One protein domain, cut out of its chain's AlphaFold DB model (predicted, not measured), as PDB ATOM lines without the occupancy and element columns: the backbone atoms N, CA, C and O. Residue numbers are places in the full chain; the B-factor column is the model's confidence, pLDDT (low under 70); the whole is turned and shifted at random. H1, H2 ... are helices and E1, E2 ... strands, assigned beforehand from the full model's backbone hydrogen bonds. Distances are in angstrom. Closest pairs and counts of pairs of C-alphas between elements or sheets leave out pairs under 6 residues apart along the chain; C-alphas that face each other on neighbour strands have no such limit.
ATOM      1  N   HIS A 227      16.621  52.115  11.732       94.62
ATOM      2  CA  HIS A 227      16.553  50.999  10.788       94.62
ATOM      3  C   HIS A 227      17.550  49.878  11.126       94.62
ATOM      4  O   HIS A 227      17.306  48.719  10.797       94.62
ATOM      5  N   LEU A 228      18.628  50.205  11.844       93.94
ATOM      6  CA  LEU A 228      19.586  49.247  12.380       93.94
ATOM      7  C   LEU A 228      19.130  48.651  13.705       93.94
ATOM      8  O   LEU A 228      19.936  47.970  14.313       93.94
ATOM      9  N   VAL A 229      17.921  48.887  14.215       95.56
ATOM     10  CA  VAL A 229      17.451  48.272  15.470       95.56
ATOM     11  C   VAL A 229      16.240  47.414  15.162       95.56
ATOM     12  O   VAL A 229      15.163  47.905  14.836       95.56
ATOM     13  N   GLU A 230      16.372  46.103  15.271       94.38
ATOM     14  CA  GLU A 230      15.261  45.206  14.975       94.38
ATOM     15  C   GLU A 230      14.369  45.009  16.196       94.38
ATOM     16  O   GLU A 230      14.855  44.745  17.291       94.38
ATOM     17  N   ALA A 231      13.058  45.123  15.999       95.31
ATOM     18  CA  ALA A 231      12.063  44.976  17.052       95.31
ATOM     19  C   ALA A 231      11.111  43.793  16.774       95.31
ATOM     20  O   ALA A 231      10.868  43.482  15.603       95.31
ATOM     21  N   PRO A 232      10.561  43.146  17.819       97.19
ATOM     22  CA  PRO A 232      10.909  43.330  19.229       97.19
ATOM     23  C   PRO A 232      12.223  42.620  19.600       97.19
ATOM     24  O   PRO A 232      12.661  41.679  18.931       97.19
ATOM     25  N   ALA A 233      12.835  43.040  20.706       96.44
ATOM     26  CA  ALA A 233      13.988  42.359  21.276       96.44
ATOM     27  C   ALA A 233      13.586  40.941  21.706       96.44
ATOM     28  O   ALA A 233      12.556  40.729  22.348       96.44
ATOM     29  N   GLY A 234      14.417  39.964  21.352       94.00
ATOM     30  CA  GLY A 234      14.181  38.546  21.617       94.00
ATOM     31  C   GLY A 234      13.485  37.789  20.484       94.00
ATOM     32  O   GLY A 234      13.315  36.579  20.607       94.00
ATOM     33  N   LYS A 235      13.139  38.435  19.357       95.25
ATOM     34  CA  LYS A 235      12.506  37.748  18.210       95.25
ATOM     35  C   LYS A 235      13.350  36.613  17.602       95.25
ATOM     36  O   LYS A 235      12.798  35.725  16.966       95.25
ATOM     37  N   TYR A 236      14.667  36.629  17.825       95.94
ATOM     38  CA  TYR A 236      15.602  35.587  17.383       95.94
ATOM     39  C   TYR A 236      15.918  34.533  18.459       95.94
ATOM     40  O   TYR A 236      16.788  33.689  18.261       95.94
ATOM     41  N   GLY A 237      15.202  34.540  19.583       95.31
ATOM     42  CA  GLY A 237      15.401  33.590  20.678       95.31
ATOM     43  C   GLY A 237      16.548  33.968  21.615       95.31
ATOM     44  O   GLY A 237      16.923  35.139  21.735       95.31
ATOM     45  N   HIS A 238      17.067  32.974  22.335       96.06
ATOM     46  CA  HIS A 238      18.091  33.176  23.358       96.06
ATOM     47  C   HIS A 238      19.449  33.565  22.756       96.06
ATOM     48  O   HIS A 238      19.882  33.005  21.744       96.06
ATOM     49  N   LEU A 239      20.136  34.511  23.400       95.75
ATOM     50  CA  LEU A 239      21.488  34.926  23.037       95.75
ATOM     51  C   LEU A 239      22.504  33.917  23.580       95.75
ATOM     52  O   LEU A 239      22.483  33.600  24.765       95.75
ATOM     53  N   LYS A 240      23.407  33.435  22.730       95.38
ATOM     54  CA  LYS A 240      24.445  32.465  23.091       95.38
ATOM     55  C   LYS A 240      25.825  33.017  22.764       95.38
ATOM     56  O   LYS A 240      25.991  33.801  21.829       95.38
ATOM     57  N   GLN A 241      26.820  32.569  23.520       95.38
ATOM     58  CA  GLN A 241      28.220  32.755  23.168       95.38
ATOM     59  C   GLN A 241      28.657  31.618  22.239       95.38
ATOM     60  O   GLN A 241      28.532  30.445  22.589       95.38
ATOM     61  N   ILE A 242      29.190  31.967  21.072       91.75
ATOM     62  CA  ILE A 242      29.784  31.028  20.118       91.75
ATOM     63  C   ILE A 242      31.221  31.489  19.867       91.75
ATOM     64  O   ILE A 242      31.465  32.472  19.167       91.75
ATOM     65  N   GLY A 243      32.183  30.814  20.502       92.06
ATOM     66  CA  GLY A 243      33.583  31.242  20.506       92.06
ATOM     67  C   GLY A 243      33.752  32.627  21.145       92.06
ATOM     68  O   GLY A 243      33.436  32.819  22.320       92.06
ATOM     69  N   ASN A 244      34.242  33.592  20.363       92.94
ATOM     70  CA  ASN A 244      34.410  34.995  20.761       92.94
ATOM     71  C   ASN A 244      33.268  35.914  20.285       92.94
ATOM     72  O   ASN A 244      33.412  37.134  20.335       92.94
ATOM     73  N   ARG A 245      32.155  35.354  19.795       94.38
ATOM     74  CA  ARG A 245      31.009  36.114  19.277       94.38
ATOM     75  C   ARG A 245      29.742  35.834  20.079       94.38
ATOM     76  O   ARG A 245      29.613  34.795  20.729       94.38
ATOM     77  N   LEU A 246      28.795  36.761  19.990       95.69
ATOM     78  CA  LEU A 246      27.433  36.598  20.488       95.69
ATOM     79  C   LEU A 246      26.507  36.333  19.297       95.69
ATOM     80  O   LEU A 246      26.590  37.033  18.293       95.69
ATOM     81  N   GLN A 247      25.632  35.338  19.391       96.88
ATOM     82  CA  GLN A 247      24.687  34.991  18.327       96.88
ATOM     83  C   GLN A 247      23.364  34.526  18.928       96.88
ATOM     84  O   GLN A 247      23.343  33.792  19.919       96.88
ATOM     85  N   PHE A 248      22.250  34.971  18.349       97.25
ATOM     86  CA  PHE A 248      20.938  34.456  18.728       97.25
ATOM     87  C   PHE A 248      20.713  33.081  18.111       97.25
ATOM     88  O   PHE A 248      21.117  32.826  16.983       97.25
ATOM     89  N   GLU A 249      20.037  32.197  18.837       95.94
ATOM     90  CA  GLU A 249      19.862  30.808  18.403       95.94
ATOM     91  C   GLU A 249      19.104  30.630  17.080       95.94
ATOM     92  O   GLU A 249      19.354  29.650  16.387       95.94
ATOM     93  N   ASN A 250      18.215  31.566  16.732       95.75
ATOM     94  CA  ASN A 250      17.459  31.560  15.477       95.75
ATOM     95  C   ASN A 250      17.928  32.659  14.502       95.75
ATOM     96  O   ASN A 250      17.148  33.083  13.651       95.75
ATOM     97  N   ALA A 251      19.151  33.176  14.661       93.56
ATOM     98  CA  ALA A 251      19.757  34.123  13.726       93.56
ATOM     99  C   ALA A 251      20.886  33.452  12.938       93.56
ATOM    100  O   ALA A 251      21.695  32.724  13.516       93.56
ATOM    101  N   ASP A 252      20.971  33.749  11.642       92.00
ATOM    102  CA  ASP A 252      22.012  33.204  10.763       92.00
ATOM    103  C   ASP A 252      23.393  33.810  11.060       92.00
ATOM    104  O   ASP A 252      24.410  33.123  10.983       92.00
ATOM    105  N   GLU A 253      23.420  35.076  11.484       93.62
ATOM    106  CA  GLU A 253      24.643  35.842  11.721       93.62
ATOM    107  C   GLU A 253      24.824  36.231  13.201       93.62
ATOM    108  O   GLU A 253      23.841  36.432  13.929       93.62
ATOM    109  N   PRO A 254      26.077  36.391  13.673       94.88
ATOM    110  CA  PRO A 254      26.371  36.964  14.980       94.88
ATOM    111  C   PRO A 254      25.806  38.379  15.151       94.88
ATOM    112  O   PRO A 254      25.780  39.180  14.219       94.88
ATOM    113  N   VAL A 255      25.418  38.721  16.378       93.62
ATOM    114  CA  VAL A 255      24.937  40.057  16.737       93.62
ATOM    115  C   VAL A 255      26.064  40.911  17.316       93.62
ATOM    116  O   VAL A 255      26.876  40.451  18.120       93.62
ATOM    117  N   GLN A 256      26.067  42.192  16.952       91.94
ATOM    118  CA  GLN A 256      26.844  43.234  17.615       91.94
ATOM    119  C   GLN A 256      25.906  44.173  18.375       91.94
ATOM    120  O   GLN A 256      24.857  44.577  17.867       91.94
ATOM    121  N   PHE A 257      26.288  44.523  19.601       94.12
ATOM    122  CA  PHE A 257      25.526  45.439  20.436       94.12
ATOM    123  C   PHE A 257      26.202  46.804  20.489       94.12
ATOM    124  O   PHE A 257      27.273  46.955  21.071       94.12
ATOM    125  N   TRP A 258      25.531  47.808  19.931       96.19
ATOM    126  CA  TRP A 258      25.783  49.206  20.257       96.19
ATOM    127  C   TRP A 258      24.930  49.577  21.471       96.19
ATOM    128  O   TRP A 258      23.705  49.402  21.442       96.19
ATOM    129  N   GLY A 259      25.566  50.018  22.556       95.56
ATOM    130  CA  GLY A 259      24.894  50.182  23.840       95.56
ATOM    131  C   GLY A 259      25.362  51.374  24.656       95.56
ATOM    132  O   GLY A 259      26.434  51.926  24.428       95.56
ATOM    133  N   CYS A 260      24.542  51.760  25.631       95.56
ATOM    134  CA  CYS A 260      24.846  52.834  26.573       95.56
ATOM    135  C   CYS A 260      24.296  52.528  27.973       95.56
ATOM    136  O   CYS A 260      23.457  51.646  28.157       95.56
ATOM    137  N   GLY A 261      24.738  53.281  28.981       92.81
ATOM    138  CA  GLY A 261      24.049  53.304  30.271       92.81
ATOM    139  C   GLY A 261      22.683  53.970  30.128       92.81
ATOM    140  O   GLY A 261      22.584  55.057  29.559       92.81
ATOM    141  N   ALA A 262      21.624  53.331  30.623       91.56
ATOM    142  CA  ALA A 262      20.295  53.925  30.657       91.56
ATOM    143  C   ALA A 262      19.461  53.294  31.778       91.56
ATOM    144  O   ALA A 262      18.927  52.195  31.647       91.56
ATOM    145  N   ASN A 263      19.318  54.033  32.875       89.00
ATOM    146  CA  ASN A 263      18.501  53.619  34.012       89.00
ATOM    147  C   ASN A 263      17.025  53.942  33.779       89.00
ATOM    148  O   ASN A 263      16.713  54.879  33.040       89.00
ATOM    149  N   TYR A 264      16.120  53.212  34.424       89.12
ATOM    150  CA  TYR A 264      14.765  53.699  34.655       89.12
ATOM    151  C   TYR A 264      14.836  55.067  35.343       89.12
ATOM    152  O   TYR A 264      15.666  55.298  36.223       89.12
ATOM    153  N   LEU A 265      13.943  55.958  34.933       88.12
ATOM    154  CA  LEU A 265      13.714  57.255  35.552       88.12
ATOM    155  C   LEU A 265      12.220  57.355  35.845       88.12
ATOM    156  O   LEU A 265      11.418  56.836  35.071       88.12
ATOM    157  N   ASP A 266      11.856  58.015  36.940       86.81
ATOM    158  CA  ASP A 266      10.454  58.194  37.325       86.81
ATOM    159  C   ASP A 266       9.804  59.315  36.499       86.81
ATOM    160  O   ASP A 266       9.569  60.424  36.969       86.81
ATOM    161  N   LEU A 267       9.627  59.029  35.210       88.88
ATOM    162  CA  LEU A 267       9.048  59.912  34.205       88.88
ATOM    163  C   LEU A 267       7.612  59.486  33.895       88.88
ATOM    164  O   LEU A 267       7.207  58.350  34.159       88.88
ATOM    165  N   SER A 268       6.852  60.372  33.252       91.94
ATOM    166  CA  SER A 268       5.597  59.962  32.622       91.94
ATOM    167  C   SER A 268       5.842  58.867  31.575       91.94
ATOM    168  O   SER A 268       6.958  58.668  31.067       91.94
ATOM    169  N   ARG A 269       4.783  58.131  31.225       91.81
ATOM    170  CA  ARG A 269       4.884  57.091  30.195       91.81
ATOM    171  C   ARG A 269       5.280  57.708  28.860       91.81
ATOM    172  O   ARG A 269       6.146  57.171  28.182       91.81
ATOM    173  N   GLU A 270       4.708  58.857  28.525       92.62
ATOM    174  CA  GLU A 270       4.975  59.600  27.300       92.62
ATOM    175  C   GLU A 270       6.457  59.986  27.194       92.62
ATOM    176  O   GLU A 270       7.106  59.671  26.196       92.62
ATOM    177  N   GLU A 271       7.027  60.582  28.245       93.44
ATOM    178  CA  GLU A 271       8.456  60.928  28.303       93.44
ATOM    179  C   GLU A 271       9.352  59.686  28.200       93.44
ATOM    180  O   GLU A 271      10.378  59.700  27.513       93.44
ATOM    181  N   THR A 272       8.948  58.583  28.835       93.88
ATOM    182  CA  THR A 272       9.671  57.309  28.748       93.88
ATOM    183  C   THR A 272       9.703  56.786  27.313       93.88
ATOM    184  O   THR A 272      10.763  56.382  26.830       93.88
ATOM    185  N   ILE A 273       8.579  56.843  26.593       94.81
ATOM    186  CA  ILE A 273       8.519  56.451  25.181       94.81
ATOM    187  C   ILE A 273       9.387  57.365  24.315       94.81
ATOM    188  O   ILE A 273      10.133  56.855  23.479       94.81
ATOM    189  N   GLN A 274       9.369  58.686  24.526       94.25
ATOM    190  CA  GLN A 274      10.248  59.591  23.771       94.25
ATOM    191  C   GLN A 274      11.724  59.258  23.987       94.25
ATOM    192  O   GLN A 274      12.506  59.209  23.036       94.25
ATOM    193  N   ARG A 275      12.106  58.932  25.223       94.75
ATOM    194  CA  ARG A 275      13.464  58.487  25.534       94.75
ATOM    195  C   ARG A 275      13.830  57.182  24.822       94.75
ATOM    196  O   ARG A 275      14.935  57.071  24.298       94.75
ATOM    197  N   ILE A 276      12.925  56.206  24.755       96.94
ATOM    198  CA  ILE A 276      13.161  54.949  24.023       96.94
ATOM    199  C   ILE A 276      13.302  55.208  22.519       96.94
ATOM    200  O   ILE A 276      14.208  54.666  21.884       96.94
ATOM    201  N   ARG A 277      12.460  56.080  21.949       95.94
ATOM    202  CA  ARG A 277      12.567  56.499  20.542       95.94
ATOM    203  C   ARG A 277      13.901  57.181  20.260       95.94
ATOM    204  O   ARG A 277      14.509  56.894  19.233       95.94
ATOM    205  N   TYR A 278      14.398  57.995  21.189       95.75
ATOM    206  CA  TYR A 278      15.717  58.622  21.095       95.75
ATOM    207  C   TYR A 278      16.851  57.602  21.080       95.75
ATOM    208  O   TYR A 278      17.710  57.659  20.199       95.75
ATOM    209  N   LEU A 279      16.835  56.633  21.997       97.12
ATOM    210  CA  LEU A 279      17.815  55.543  22.016       97.12
ATOM    211  C   LEU A 279      17.798  54.767  20.694       97.12
ATOM    212  O   LEU A 279      18.841  54.552  20.075       97.12
ATOM    213  N   ARG A 280      16.600  54.416  20.220       97.06
ATOM    214  CA  ARG A 280      16.411  53.692  18.964       97.06
ATOM    215  C   ARG A 280      16.906  54.490  17.755       97.06
ATOM    216  O   ARG A 280      17.588  53.917  16.912       97.06
ATOM    217  N   LYS A 281      16.612  55.794  17.680       96.94
ATOM    218  CA  LYS A 281      17.109  56.696  16.625       96.94
ATOM    219  C   LYS A 281      18.633  56.690  16.554       96.94
ATOM    220  O   LYS A 281      19.178  56.680  15.467       96.94
ATOM    221  N   HIS A 282      19.323  56.586  17.686       96.62
ATOM    222  CA  HIS A 282      20.788  56.528  17.738       96.62
ATOM    223  C   HIS A 282      21.359  55.103  17.614       96.62
ATOM    224  O   HIS A 282      22.523  54.871  17.940       96.62
ATOM    225  N   GLY A 283      20.557  54.130  17.169       96.88
ATOM    226  CA  GLY A 283      21.021  52.768  16.901       96.88
ATOM    227  C   GLY A 283      21.288  51.935  18.156       96.88
ATOM    228  O   GLY A 283      21.880  50.860  18.063       96.88
ATOM    229  N   VAL A 284      20.880  52.408  19.340       98.00
ATOM    230  CA  VAL A 284      21.098  51.693  20.604       98.00
ATOM    231  C   VAL A 284      20.262  50.416  20.612       98.00
ATOM    232  O   VAL A 284      19.032  50.460  20.579       98.00
ATOM    233  N   ARG A 285      20.944  49.269  20.677       96.62
ATOM    234  CA  ARG A 285      20.338  47.930  20.744       96.62
ATOM    235  C   ARG A 285      20.333  47.351  22.155       96.62
ATOM    236  O   ARG A 285      19.580  46.420  22.408       96.62
ATOM    237  N   ILE A 286      21.152  47.861  23.072       97.56
ATOM    238  CA  ILE A 286      21.180  47.409  24.467       97.56
ATOM    239  C   ILE A 286      21.400  48.583  25.417       97.56
ATOM    240  O   ILE A 286      22.190  49.482  25.132       97.56
ATOM    241  N   VAL A 287      20.726  48.568  26.562       97.19
ATOM    242  CA  VAL A 287      20.975  49.518  27.649       97.19
ATOM    243  C   VAL A 287      21.465  48.801  28.890       97.19
ATOM    244  O   VAL A 287      20.998  47.709  29.207       97.19
ATOM    245  N   ARG A 288      22.378  49.429  29.624       94.44
ATOM    246  CA  ARG A 288      22.790  48.957  30.945       94.44
ATOM    247  C   ARG A 288      21.976  49.663  32.025       94.44
ATOM    248  O   ARG A 288      22.079  50.882  32.166       94.44
ATOM    249  N   GLN A 289      21.211  48.887  32.788       90.06
ATOM    250  CA  GLN A 289      20.509  49.320  33.996       90.06
ATOM    251  C   GLN A 289      21.418  49.079  35.202       90.06
ATOM    252  O   GLN A 289      21.778  47.936  35.489       90.06
ATOM    253  N   HIS A 290      21.800  50.139  35.916       87.81
ATOM    254  CA  HIS A 290      22.780  50.049  36.994       87.81
ATOM    255  C   HIS A 290      22.637  51.152  38.068       87.81
ATOM    256  O   HIS A 290      22.574  52.332  37.711       87.81
ATOM    257  N   PRO A 291      22.640  50.790  39.370       81.50
ATOM    258  CA  PRO A 291      22.450  49.438  39.904       81.50
ATOM    259  C   PRO A 291      20.966  49.034  39.901       81.50
ATOM    260  O   PRO A 291      20.074  49.870  40.063       81.50
ATOM    261  N   LEU A 292      20.678  47.736  39.758       83.94
ATOM    262  CA  LEU A 292      19.298  47.229  39.846       83.94
ATOM    263  C   LEU A 292      18.676  47.484  41.235       83.94
ATOM    264  O   LEU A 292      17.494  47.813  41.331       83.94
ATOM    265  N   GLN A 293      19.478  47.402  42.301       81.25
ATOM    266  CA  GLN A 293      19.029  47.631  43.680       81.25
ATOM    267  C   GLN A 293      18.522  49.062  43.907       81.25
ATOM    268  O   GLN A 293      17.539  49.239  44.618       81.25
ATOM    269  N   SER A 294      19.108  50.090  43.278       80.69
ATOM    270  CA  SER A 294      18.570  51.460  43.386       80.69
ATOM    271  C   SER A 294      17.167  51.577  42.794       80.69
ATOM    272  O   SER A 294      16.398  52.435  43.222       80.69
ATOM    273  N   MET A 295      16.823  50.704  41.844       84.25
ATOM    274  CA  MET A 295      15.507  50.699  41.223       84.25
ATOM    275  C   MET A 295      14.477  49.879  41.985       84.25
ATOM    276  O   MET A 295      13.380  50.368  42.256       84.25
ATOM    277  N   LEU A 296      14.823  48.644  42.334       88.00
ATOM    278  CA  LEU A 296      13.897  47.719  42.988       88.00
ATOM    279  C   LEU A 296      13.866  47.886  44.515       88.00
ATOM    280  O   LEU A 296      12.886  47.517  45.160       88.00
ATOM    281  N   GLY A 297      14.893  48.510  45.094       83.69
ATOM    282  CA  GLY A 297      15.167  48.463  46.526       83.69
ATOM    283  C   GLY A 297      15.786  47.126  46.958       83.69
ATOM    284  O   GLY A 297      16.026  46.249  46.121       83.69
ATOM    285  N   PRO A 298      16.063  46.966  48.264       80.06
ATOM    286  CA  PRO A 298      16.474  45.684  48.819       80.06
ATOM    287  C   PRO A 298      15.334  44.660  48.737       80.06
ATOM    288  O   PRO A 298      14.152  45.014  48.654       80.06
ATOM    289  N   LEU A 299      15.698  43.380  48.794       83.25
ATOM    290  CA  LEU A 299      14.734  42.309  49.033       83.25
ATOM    291  C   LEU A 299      14.131  42.481  50.431       83.25
ATOM    292  O   LEU A 299      14.832  42.765  51.399       83.25
ATOM    293  N   ARG A 300      12.818  42.305  50.540       83.50
ATOM    294  CA  ARG A 300      12.112  42.283  51.821       83.50
ATOM    295  C   ARG A 300      12.424  40.970  52.547       83.50
ATOM    296  O   ARG A 300      12.835  39.992  51.926       83.50
ATOM    297  N   GLY A 301      12.187  40.919  53.859       78.38
ATOM    298  CA  GLY A 301      12.483  39.737  54.688       78.38
ATOM    299  C   GLY A 301      11.745  38.446  54.292       78.38
ATOM    300  O   GLY A 301      12.097  37.373  54.771       78.38
ATOM    301  N   ASP A 302      10.745  38.530  53.413       87.06
ATOM    302  CA  ASP A 302      10.040  37.392  52.810       87.06
ATOM    303  C   ASP A 302      10.619  36.958  51.445       87.06
ATOM    304  O   ASP A 302      10.071  36.069  50.796       87.06
ATOM    305  N   GLY A 303      11.724  37.568  51.002       85.56
ATOM    306  CA  GLY A 303      12.371  37.289  49.723       85.56
ATOM    307  C   GLY A 303      11.698  37.947  48.516       85.56
ATOM    308  O   GLY A 303      11.981  37.550  47.386       85.56
ATOM    309  N   THR A 304      10.815  38.930  48.719       89.50
ATOM    310  CA  THR A 304      10.125  39.638  47.628       89.50
ATOM    311  C   THR A 304      10.645  41.060  47.429       89.50
ATOM    312  O   THR A 304      11.141  41.701  48.356       89.50
ATOM    313  N   PHE A 305      10.529  41.585  46.208       90.50
ATOM    314  CA  PHE A 305      10.719  43.015  45.954       90.50
ATOM    315  C   PHE A 305       9.448  43.801  46.264       90.50
ATOM    316  O   PHE A 305       8.354  43.248  46.393       90.50
ATOM    317  N   ASP A 306       9.585  45.122  46.336       91.25
ATOM    318  CA  ASP A 306       8.425  45.997  46.302       91.25
ATOM    319  C   ASP A 306       7.637  45.796  44.992       91.25
ATOM    320  O   ASP A 306       8.203  46.015  43.915       91.25
ATOM    321  N   PRO A 307       6.358  45.373  45.053       93.94
ATOM    322  CA  PRO A 307       5.606  45.010  43.858       93.94
ATOM    323  C   PRO A 307       5.363  46.204  42.933       93.94
ATOM    324  O   PRO A 307       5.343  46.027  41.721       93.94
ATOM    325  N   GLU A 308       5.232  47.422  43.465       92.88
ATOM    326  CA  GLU A 308       5.017  48.609  42.637       92.88
ATOM    327  C   GLU A 308       6.306  49.038  41.931       92.88
ATOM    328  O   GLU A 308       6.275  49.449  40.772       92.88
ATOM    329  N   LYS A 309       7.458  48.941  42.609       92.38
ATOM    330  CA  LYS A 309       8.760  49.209  41.971       92.38
ATOM    331  C   LYS A 309       9.077  48.174  40.898       92.38
ATOM    332  O   LYS A 309       9.577  48.538  39.834       92.38
ATOM    333  N   LEU A 310       8.777  46.905  41.179       93.50
ATOM    334  CA  LEU A 310       8.962  45.814  40.232       93.50
ATOM    335  C   LEU A 310       8.085  46.001  38.991       93.50
ATOM    336  O   LEU A 310       8.610  45.892  37.890       93.50
ATOM    337  N   ASP A 311       6.808  46.355  39.157       94.25
ATOM    338  CA  ASP A 311       5.887  46.625  38.043       94.25
ATOM    339  C   ASP A 311       6.377  47.778  37.152       94.25
ATOM    340  O   ASP A 311       6.423  47.650  35.929       94.25
ATOM    341  N   ARG A 312       6.844  48.886  37.747       92.00
ATOM    342  CA  ARG A 312       7.383  50.023  36.975       92.00
ATOM    343  C   ARG A 312       8.644  49.661  36.191       92.00
ATOM    344  O   ARG A 312       8.788  50.065  35.035       92.00
ATOM    345  N   TRP A 313       9.553  48.901  36.802       93.19
ATOM    346  CA  TRP A 313      10.761  48.429  36.126       93.19
ATOM    347  C   TRP A 313      10.446  47.402  35.027       93.19
ATOM    348  O   TRP A 313      11.009  47.500  33.935       93.19
ATOM    349  N   ASP A 314       9.527  46.467  35.279       94.25
ATOM    350  CA  ASP A 314       9.096  45.471  34.294       94.25
ATOM    351  C   ASP A 314       8.405  46.139  33.102       94.25
ATOM    352  O   ASP A 314       8.731  45.843  31.954       94.25
ATOM    353  N   TRP A 315       7.550  47.140  33.347       95.62
ATOM    354  CA  TRP A 315       6.947  47.944  32.286       95.62
ATOM    355  C   TRP A 315       8.005  48.663  31.439       95.62
ATOM    356  O   TRP A 315       7.952  48.609  30.209       95.62
ATOM    357  N   TRP A 316       9.008  49.285  32.066       95.12
ATOM    358  CA  TRP A 316      10.137  49.890  31.352       95.12
ATOM    359  C   TRP A 316      10.886  48.875  30.485       95.12
ATOM    360  O   TRP A 316      11.157  49.141  29.310       95.12
ATOM    361  N   PHE A 317      11.178  47.692  31.026       95.94
ATOM    362  CA  PHE A 317      11.825  46.628  30.266       95.94
ATOM    363  C   PHE A 317      10.948  46.130  29.110       95.94
ATOM    364  O   PHE A 317      11.447  45.932  28.000       95.94
ATOM    365  N   ALA A 318       9.640  45.991  29.324       97.12
ATOM    366  CA  ALA A 318       8.690  45.627  28.282       97.12
ATOM    367  C   ALA A 318       8.689  46.652  27.138       97.12
ATOM    368  O   ALA A 318       8.744  46.259  25.973       97.12
ATOM    369  N   GLN A 319       8.711  47.951  27.452       97.69
ATOM    370  CA  GLN A 319       8.745  49.011  26.442       97.69
ATOM    371  C   GLN A 319      10.068  49.061  25.670       97.69
ATOM    372  O   GLN A 319      10.057  49.235  24.449       97.69
ATOM    373  N   LEU A 320      11.206  48.840  26.336       97.81
ATOM    374  CA  LEU A 320      12.494  48.667  25.655       97.81
ATOM    375  C   LEU A 320      12.443  47.495  24.668       97.81
ATOM    376  O   LEU A 320      12.810  47.651  23.500       97.81
ATOM    377  N   LYS A 321      11.926  46.341  25.112       97.69
ATOM    378  CA  LYS A 321      11.804  45.145  24.271       97.69
ATOM    379  C   LYS A 321      10.899  45.378  23.073       97.69
ATOM    380  O   LYS A 321      11.266  44.993  21.966       97.69
ATOM    381  N   GLU A 322       9.754  46.023  23.271       98.06
ATOM    382  CA  GLU A 322       8.831  46.390  22.193       98.06
ATOM    383  C   GLU A 322       9.531  47.217  21.103       98.06
ATOM    384  O   GLU A 322       9.277  47.022  19.917       98.06
ATOM    385  N   HIS A 323      10.507  48.043  21.488       97.75
ATOM    386  CA  HIS A 323      11.301  48.873  20.582       97.75
ATOM    387  C   HIS A 323      12.622  48.238  20.119       97.75
ATOM    388  O   HIS A 323      13.426  48.912  19.469       97.75
ATOM    389  N   GLY A 324      12.853  46.949  20.387       97.38
ATOM    390  CA  GLY A 324      14.049  46.237  19.917       97.38
ATOM    391  C   GLY A 324      15.297  46.419  20.778       97.38
ATOM    392  O   GLY A 324      16.389  46.052  20.347       97.38
ATOM    393  N   ILE A 325      15.151  46.973  21.983       98.25
ATOM    394  CA  ILE A 325      16.260  47.284  22.883       98.25
ATOM    395  C   ILE A 325      16.335  46.235  23.999       98.25
ATOM    396  O   ILE A 325      15.369  45.982  24.717       98.25
ATOM    397  N   TYR A 326      17.501  45.611  24.138       97.50
ATOM    398  CA  TYR A 326      17.827  44.656  25.195       97.50
ATOM    399  C   TYR A 326      18.272  45.386  26.471       97.50
ATOM    400  O   TYR A 326      18.649  46.557  26.429       97.50
ATOM    401  N   MET A 327      18.270  44.693  27.609       95.94
ATOM    402  CA  MET A 327      18.760  45.237  28.877       95.94
ATOM    403  C   MET A 327      19.858  44.343  29.452       95.94
ATOM    404  O   MET A 327      19.659  43.141  29.604       95.94
ATOM    405  N   ASP A 328      20.992  44.953  29.782       93.69
ATOM    406  CA  ASP A 328      22.031  44.389  30.638       93.69
ATOM    407  C   ASP A 328      21.814  44.858  32.086       93.69
ATOM    408  O   ASP A 328      21.545  46.038  32.340       93.69
ATOM    409  N   LEU A 329      21.912  43.926  33.035       90.62
ATOM    410  CA  LEU A 329      21.629  44.164  34.446       90.62
ATOM    411  C   LEU A 329      22.927  44.275  35.231       90.62
ATOM    412  O   LEU A 329      23.561  43.290  35.608       90.62
ATOM    413  N   GLY A 330      23.280  45.508  35.568       85.25
ATOM    414  CA  GLY A 330      24.317  45.775  36.540       85.25
ATOM    415  C   GLY A 330      23.789  45.545  37.958       85.25
ATOM    416  O   GLY A 330      23.221  46.452  38.564       85.25
ATOM    417  N   LEU A 331      23.982  44.336  38.486       78.12
ATOM    418  CA  LEU A 331      23.560  43.980  39.849       78.12
ATOM    419  C   LEU A 331      24.491  44.551  40.925       78.12
ATOM    420  O   LEU A 331      24.036  44.921  42.002       78.12
ATOM    421  N   PHE A 332      25.790  44.616  40.633       64.31
ATOM    422  CA  PHE A 332      26.826  44.935  41.609       64.31
ATOM    423  C   PHE A 332      27.367  46.359  41.382       64.31
ATOM    424  O   PHE A 332      27.722  46.714  40.255       64.31
ATOM    425  N   TYR A 333      27.462  47.137  42.467       58.84
ATOM    426  CA  TYR A 333      28.042  48.489  42.592       58.84
ATOM    427  C   TYR A 333      27.114  49.702  42.314       58.84
ATOM    428  O   TYR A 333      26.519  49.764  41.260       58.84
ATOM    429  N   PRO A 334      27.029  50.709  43.198       59.03
ATOM    430  CA  PRO A 334      27.165  50.502  44.628       59.03
ATOM    431  C   PRO A 334      26.085  49.495  45.056       59.03
ATOM    432  O   PRO A 334      24.893  49.710  44.850       59.03
ATOM    433  N   HIS A 335      26.516  48.346  45.581       65.06
ATOM    434  CA  HIS A 335      25.625  47.499  46.361       65.06
ATOM    435  C   HIS A 335      25.711  48.041  47.782       65.06
ATOM    436  O   HIS A 335      26.784  47.992  48.386       65.06
ATOM    437  N   HIS A 336      24.623  48.639  48.256       66.25
ATOM    438  CA  HIS A 336      24.549  49.105  49.632       66.25
ATOM    439  C   HIS A 336      24.159  47.901  50.474       66.25
ATOM    440  O   HIS A 336      23.056  47.376  50.324       66.25
ATOM    441  N   ILE A 337      25.101  47.451  51.297       71.88
ATOM    442  CA  ILE A 337      24.830  46.451  52.323       71.88
ATOM    443  C   ILE A 337      24.048  47.176  53.418       71.88
ATOM    444  O   ILE A 337      24.423  48.288  53.800       71.88
ATOM    445  N   HIS A 338      22.976  46.571  53.921       71.25
ATOM    446  CA  HIS A 338      22.205  47.099  55.045       71.25
ATOM    447  C   HIS A 338      22.354  46.217  56.293       71.25
ATOM    448  O   HIS A 338      22.626  45.019  56.217       71.25
ATOM    449  N   ARG A 339      22.205  46.819  57.481       74.31
ATOM    450  CA  ARG A 339      22.448  46.137  58.770       74.31
ATOM    451  C   ARG A 339      21.521  44.941  58.983       74.31
ATOM    452  O   ARG A 339      21.894  43.960  59.616       74.31
ATOM    453  N   ASP A 340      20.297  45.064  58.499       74.06
ATOM    454  CA  ASP A 340      19.214  44.095  58.601       74.06
ATOM    455  C   ASP A 340      19.365  42.895  57.655       74.06
ATOM    456  O   ASP A 340      18.625  41.925  57.794       74.06
ATOM    457  N   GLU A 341      20.362  42.899  56.765       71.94
ATOM    458  CA  GLU A 341      20.651  41.787  55.847       71.94
ATOM    459  C   GLU A 341      21.493  40.668  56.494       71.94
ATOM    460  O   GLU A 341      21.697  39.616  55.891       71.94
ATOM    461  N   GLY A 342      21.955  40.855  57.739       72.06
ATOM    462  CA  GLY A 342      22.569  39.790  58.542       72.06
ATOM    463  C   GLY A 342      24.018  39.440  58.183       72.06
ATOM    464  O   GLY A 342      24.464  38.336  58.483       72.06
ATOM    465  N   TYR A 343      24.762  40.351  57.551       75.62
ATOM    466  CA  TYR A 343      26.183  40.153  57.257       75.62
ATOM    467  C   TYR A 343      27.056  40.329  58.509       75.62
ATOM    468  O   TYR A 343      27.098  41.413  59.090       75.62
ATOM    469  N   ASP A 344      27.827  39.295  58.864       77.81
ATOM    470  CA  ASP A 344      28.686  39.262  60.065       77.81
ATOM    471  C   ASP A 344      29.709  40.414  60.143       77.81
ATOM    472  O   ASP A 344      30.102  40.823  61.232       77.81
ATOM    473  N   LEU A 345      30.123  40.959  58.994       77.88
ATOM    474  CA  LEU A 345      31.129  42.024  58.886       77.88
ATOM    475  C   LEU A 345      30.516  43.413  58.639       77.88
ATOM    476  O   LEU A 345      31.242  44.354  58.322       77.88
ATOM    477  N   PHE A 346      29.192  43.570  58.758       77.19
ATOM    478  CA  PHE A 346      28.522  44.849  58.491       77.19
ATOM    479  C   PHE A 346      29.095  46.005  59.327       77.19
ATOM    480  O   PHE A 346      29.325  47.101  58.818       77.19
ATOM    481  N   ASP A 347      29.366  45.747  60.609       79.31
ATOM    482  CA  ASP A 347      29.908  46.745  61.538       79.31
ATOM    483  C   ASP A 347      31.385  47.103  61.253       79.31
ATOM    484  O   ASP A 347      31.896  48.079  61.805       79.31
ATOM    485  N   GLU A 348      32.064  46.358  60.372       80.88
ATOM    486  CA  GLU A 348      33.445  46.616  59.938       80.88
ATOM    487  C   GLU A 348      33.529  47.475  58.664       80.88
ATOM    488  O   GLU A 348      34.617  47.926  58.289       80.88
ATOM    489  N   LEU A 349      32.398  47.732  57.990       72.19
ATOM    490  CA  LEU A 349      32.378  48.549  56.777       72.19
ATOM    491  C   LEU A 349      32.807  50.000  57.079       72.19
ATOM    492  O   LEU A 349      32.397  50.581  58.090       72.19
TER     493      LEU A 349
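Overview. This is residues 227 to 349 of the 354 residues of an uncharacterized protein of Verrucomicrobia bacterium (UniProt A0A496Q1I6). A small parallel sheet of three short strands, E3, E4 and E5, lies near the middle, with the two longer helices, H1 and H3, packed on each other to one side of it. A separate hairpin, E1 and E2, lies away towards one end of the domain, and a tail with no named element, residues 330 to 349, reaches away towards the other. The printed part has 123 residues, with three named helices and five named strands in the order E1 E2 E3 H1 E4 H2 H3 E5; the class is mixed, and under half of the residues, 53, are in named elements. It is loose, with a radius of gyration of the C-alphas of 17.2 A and spans of 52 by 40 by 23 A.

Along the chain. The sheet runs E3, residues 259 to 261, then E4, residues 286 to 289, then E5, residues 326 to 329, which ends at C-alpha 329 (21.629, 44.164, 34.446). H3, residues 307 to 322, is 21.9 A long; H1, residues 269 to 281, is 18.3 A long and begins at C-alpha 269 (4.884, 57.091, 30.195). H2 is residues 292 to 296. E1, residues 239 to 242, begins at C-alpha 239 (21.488, 34.926, 23.037), and E2 is residues 245 to 248.

Arrangement. E4 is the inner strand. It is parallel to E3 at 18 degrees, with N 288 and O 260 2.9 A apart, and to E5 at 30 degrees, with N 328 and O 287 2.8 A apart, both within hydrogen-bond range. E3, H1, E4 and E4, H2, H3, E5 are strand-helix-strand units, two parallel neighbour strands joined through helices, each with a right-handed crossover. H3 only grazes the sheet with residues 317 to 321; H1 is only just on it, with 5 pairs of C-alphas within 10 A, and grazes it with residues 279 to 280. H1 and H3 touch, closest at the C-alphas of Ile 276 and Leu 320, 6.5 A, and run the same way at a steep tilt of 36 degrees, only just steep. H2, not on the sheet, touches H3, closest at the C-alphas of Leu 296 and Lys 309, 5.4 A. In H1, H2 and H3 every O i to N i+4 pair is within hydrogen-bond range. The hairpin E1 and E2 is antiparallel at 141 degrees, with N 240 and O 247 2.8 A apart; E2 and E3 are apart.

Size, cuts and confidence. The C-alphas farthest apart, those of Asp 252 and Asp 347, are 53.1 A apart. The printed part has no cut, and no link between named elements is long. Mean pLDDT of the printed part is 89.7; residues 332 to 336 are under 70.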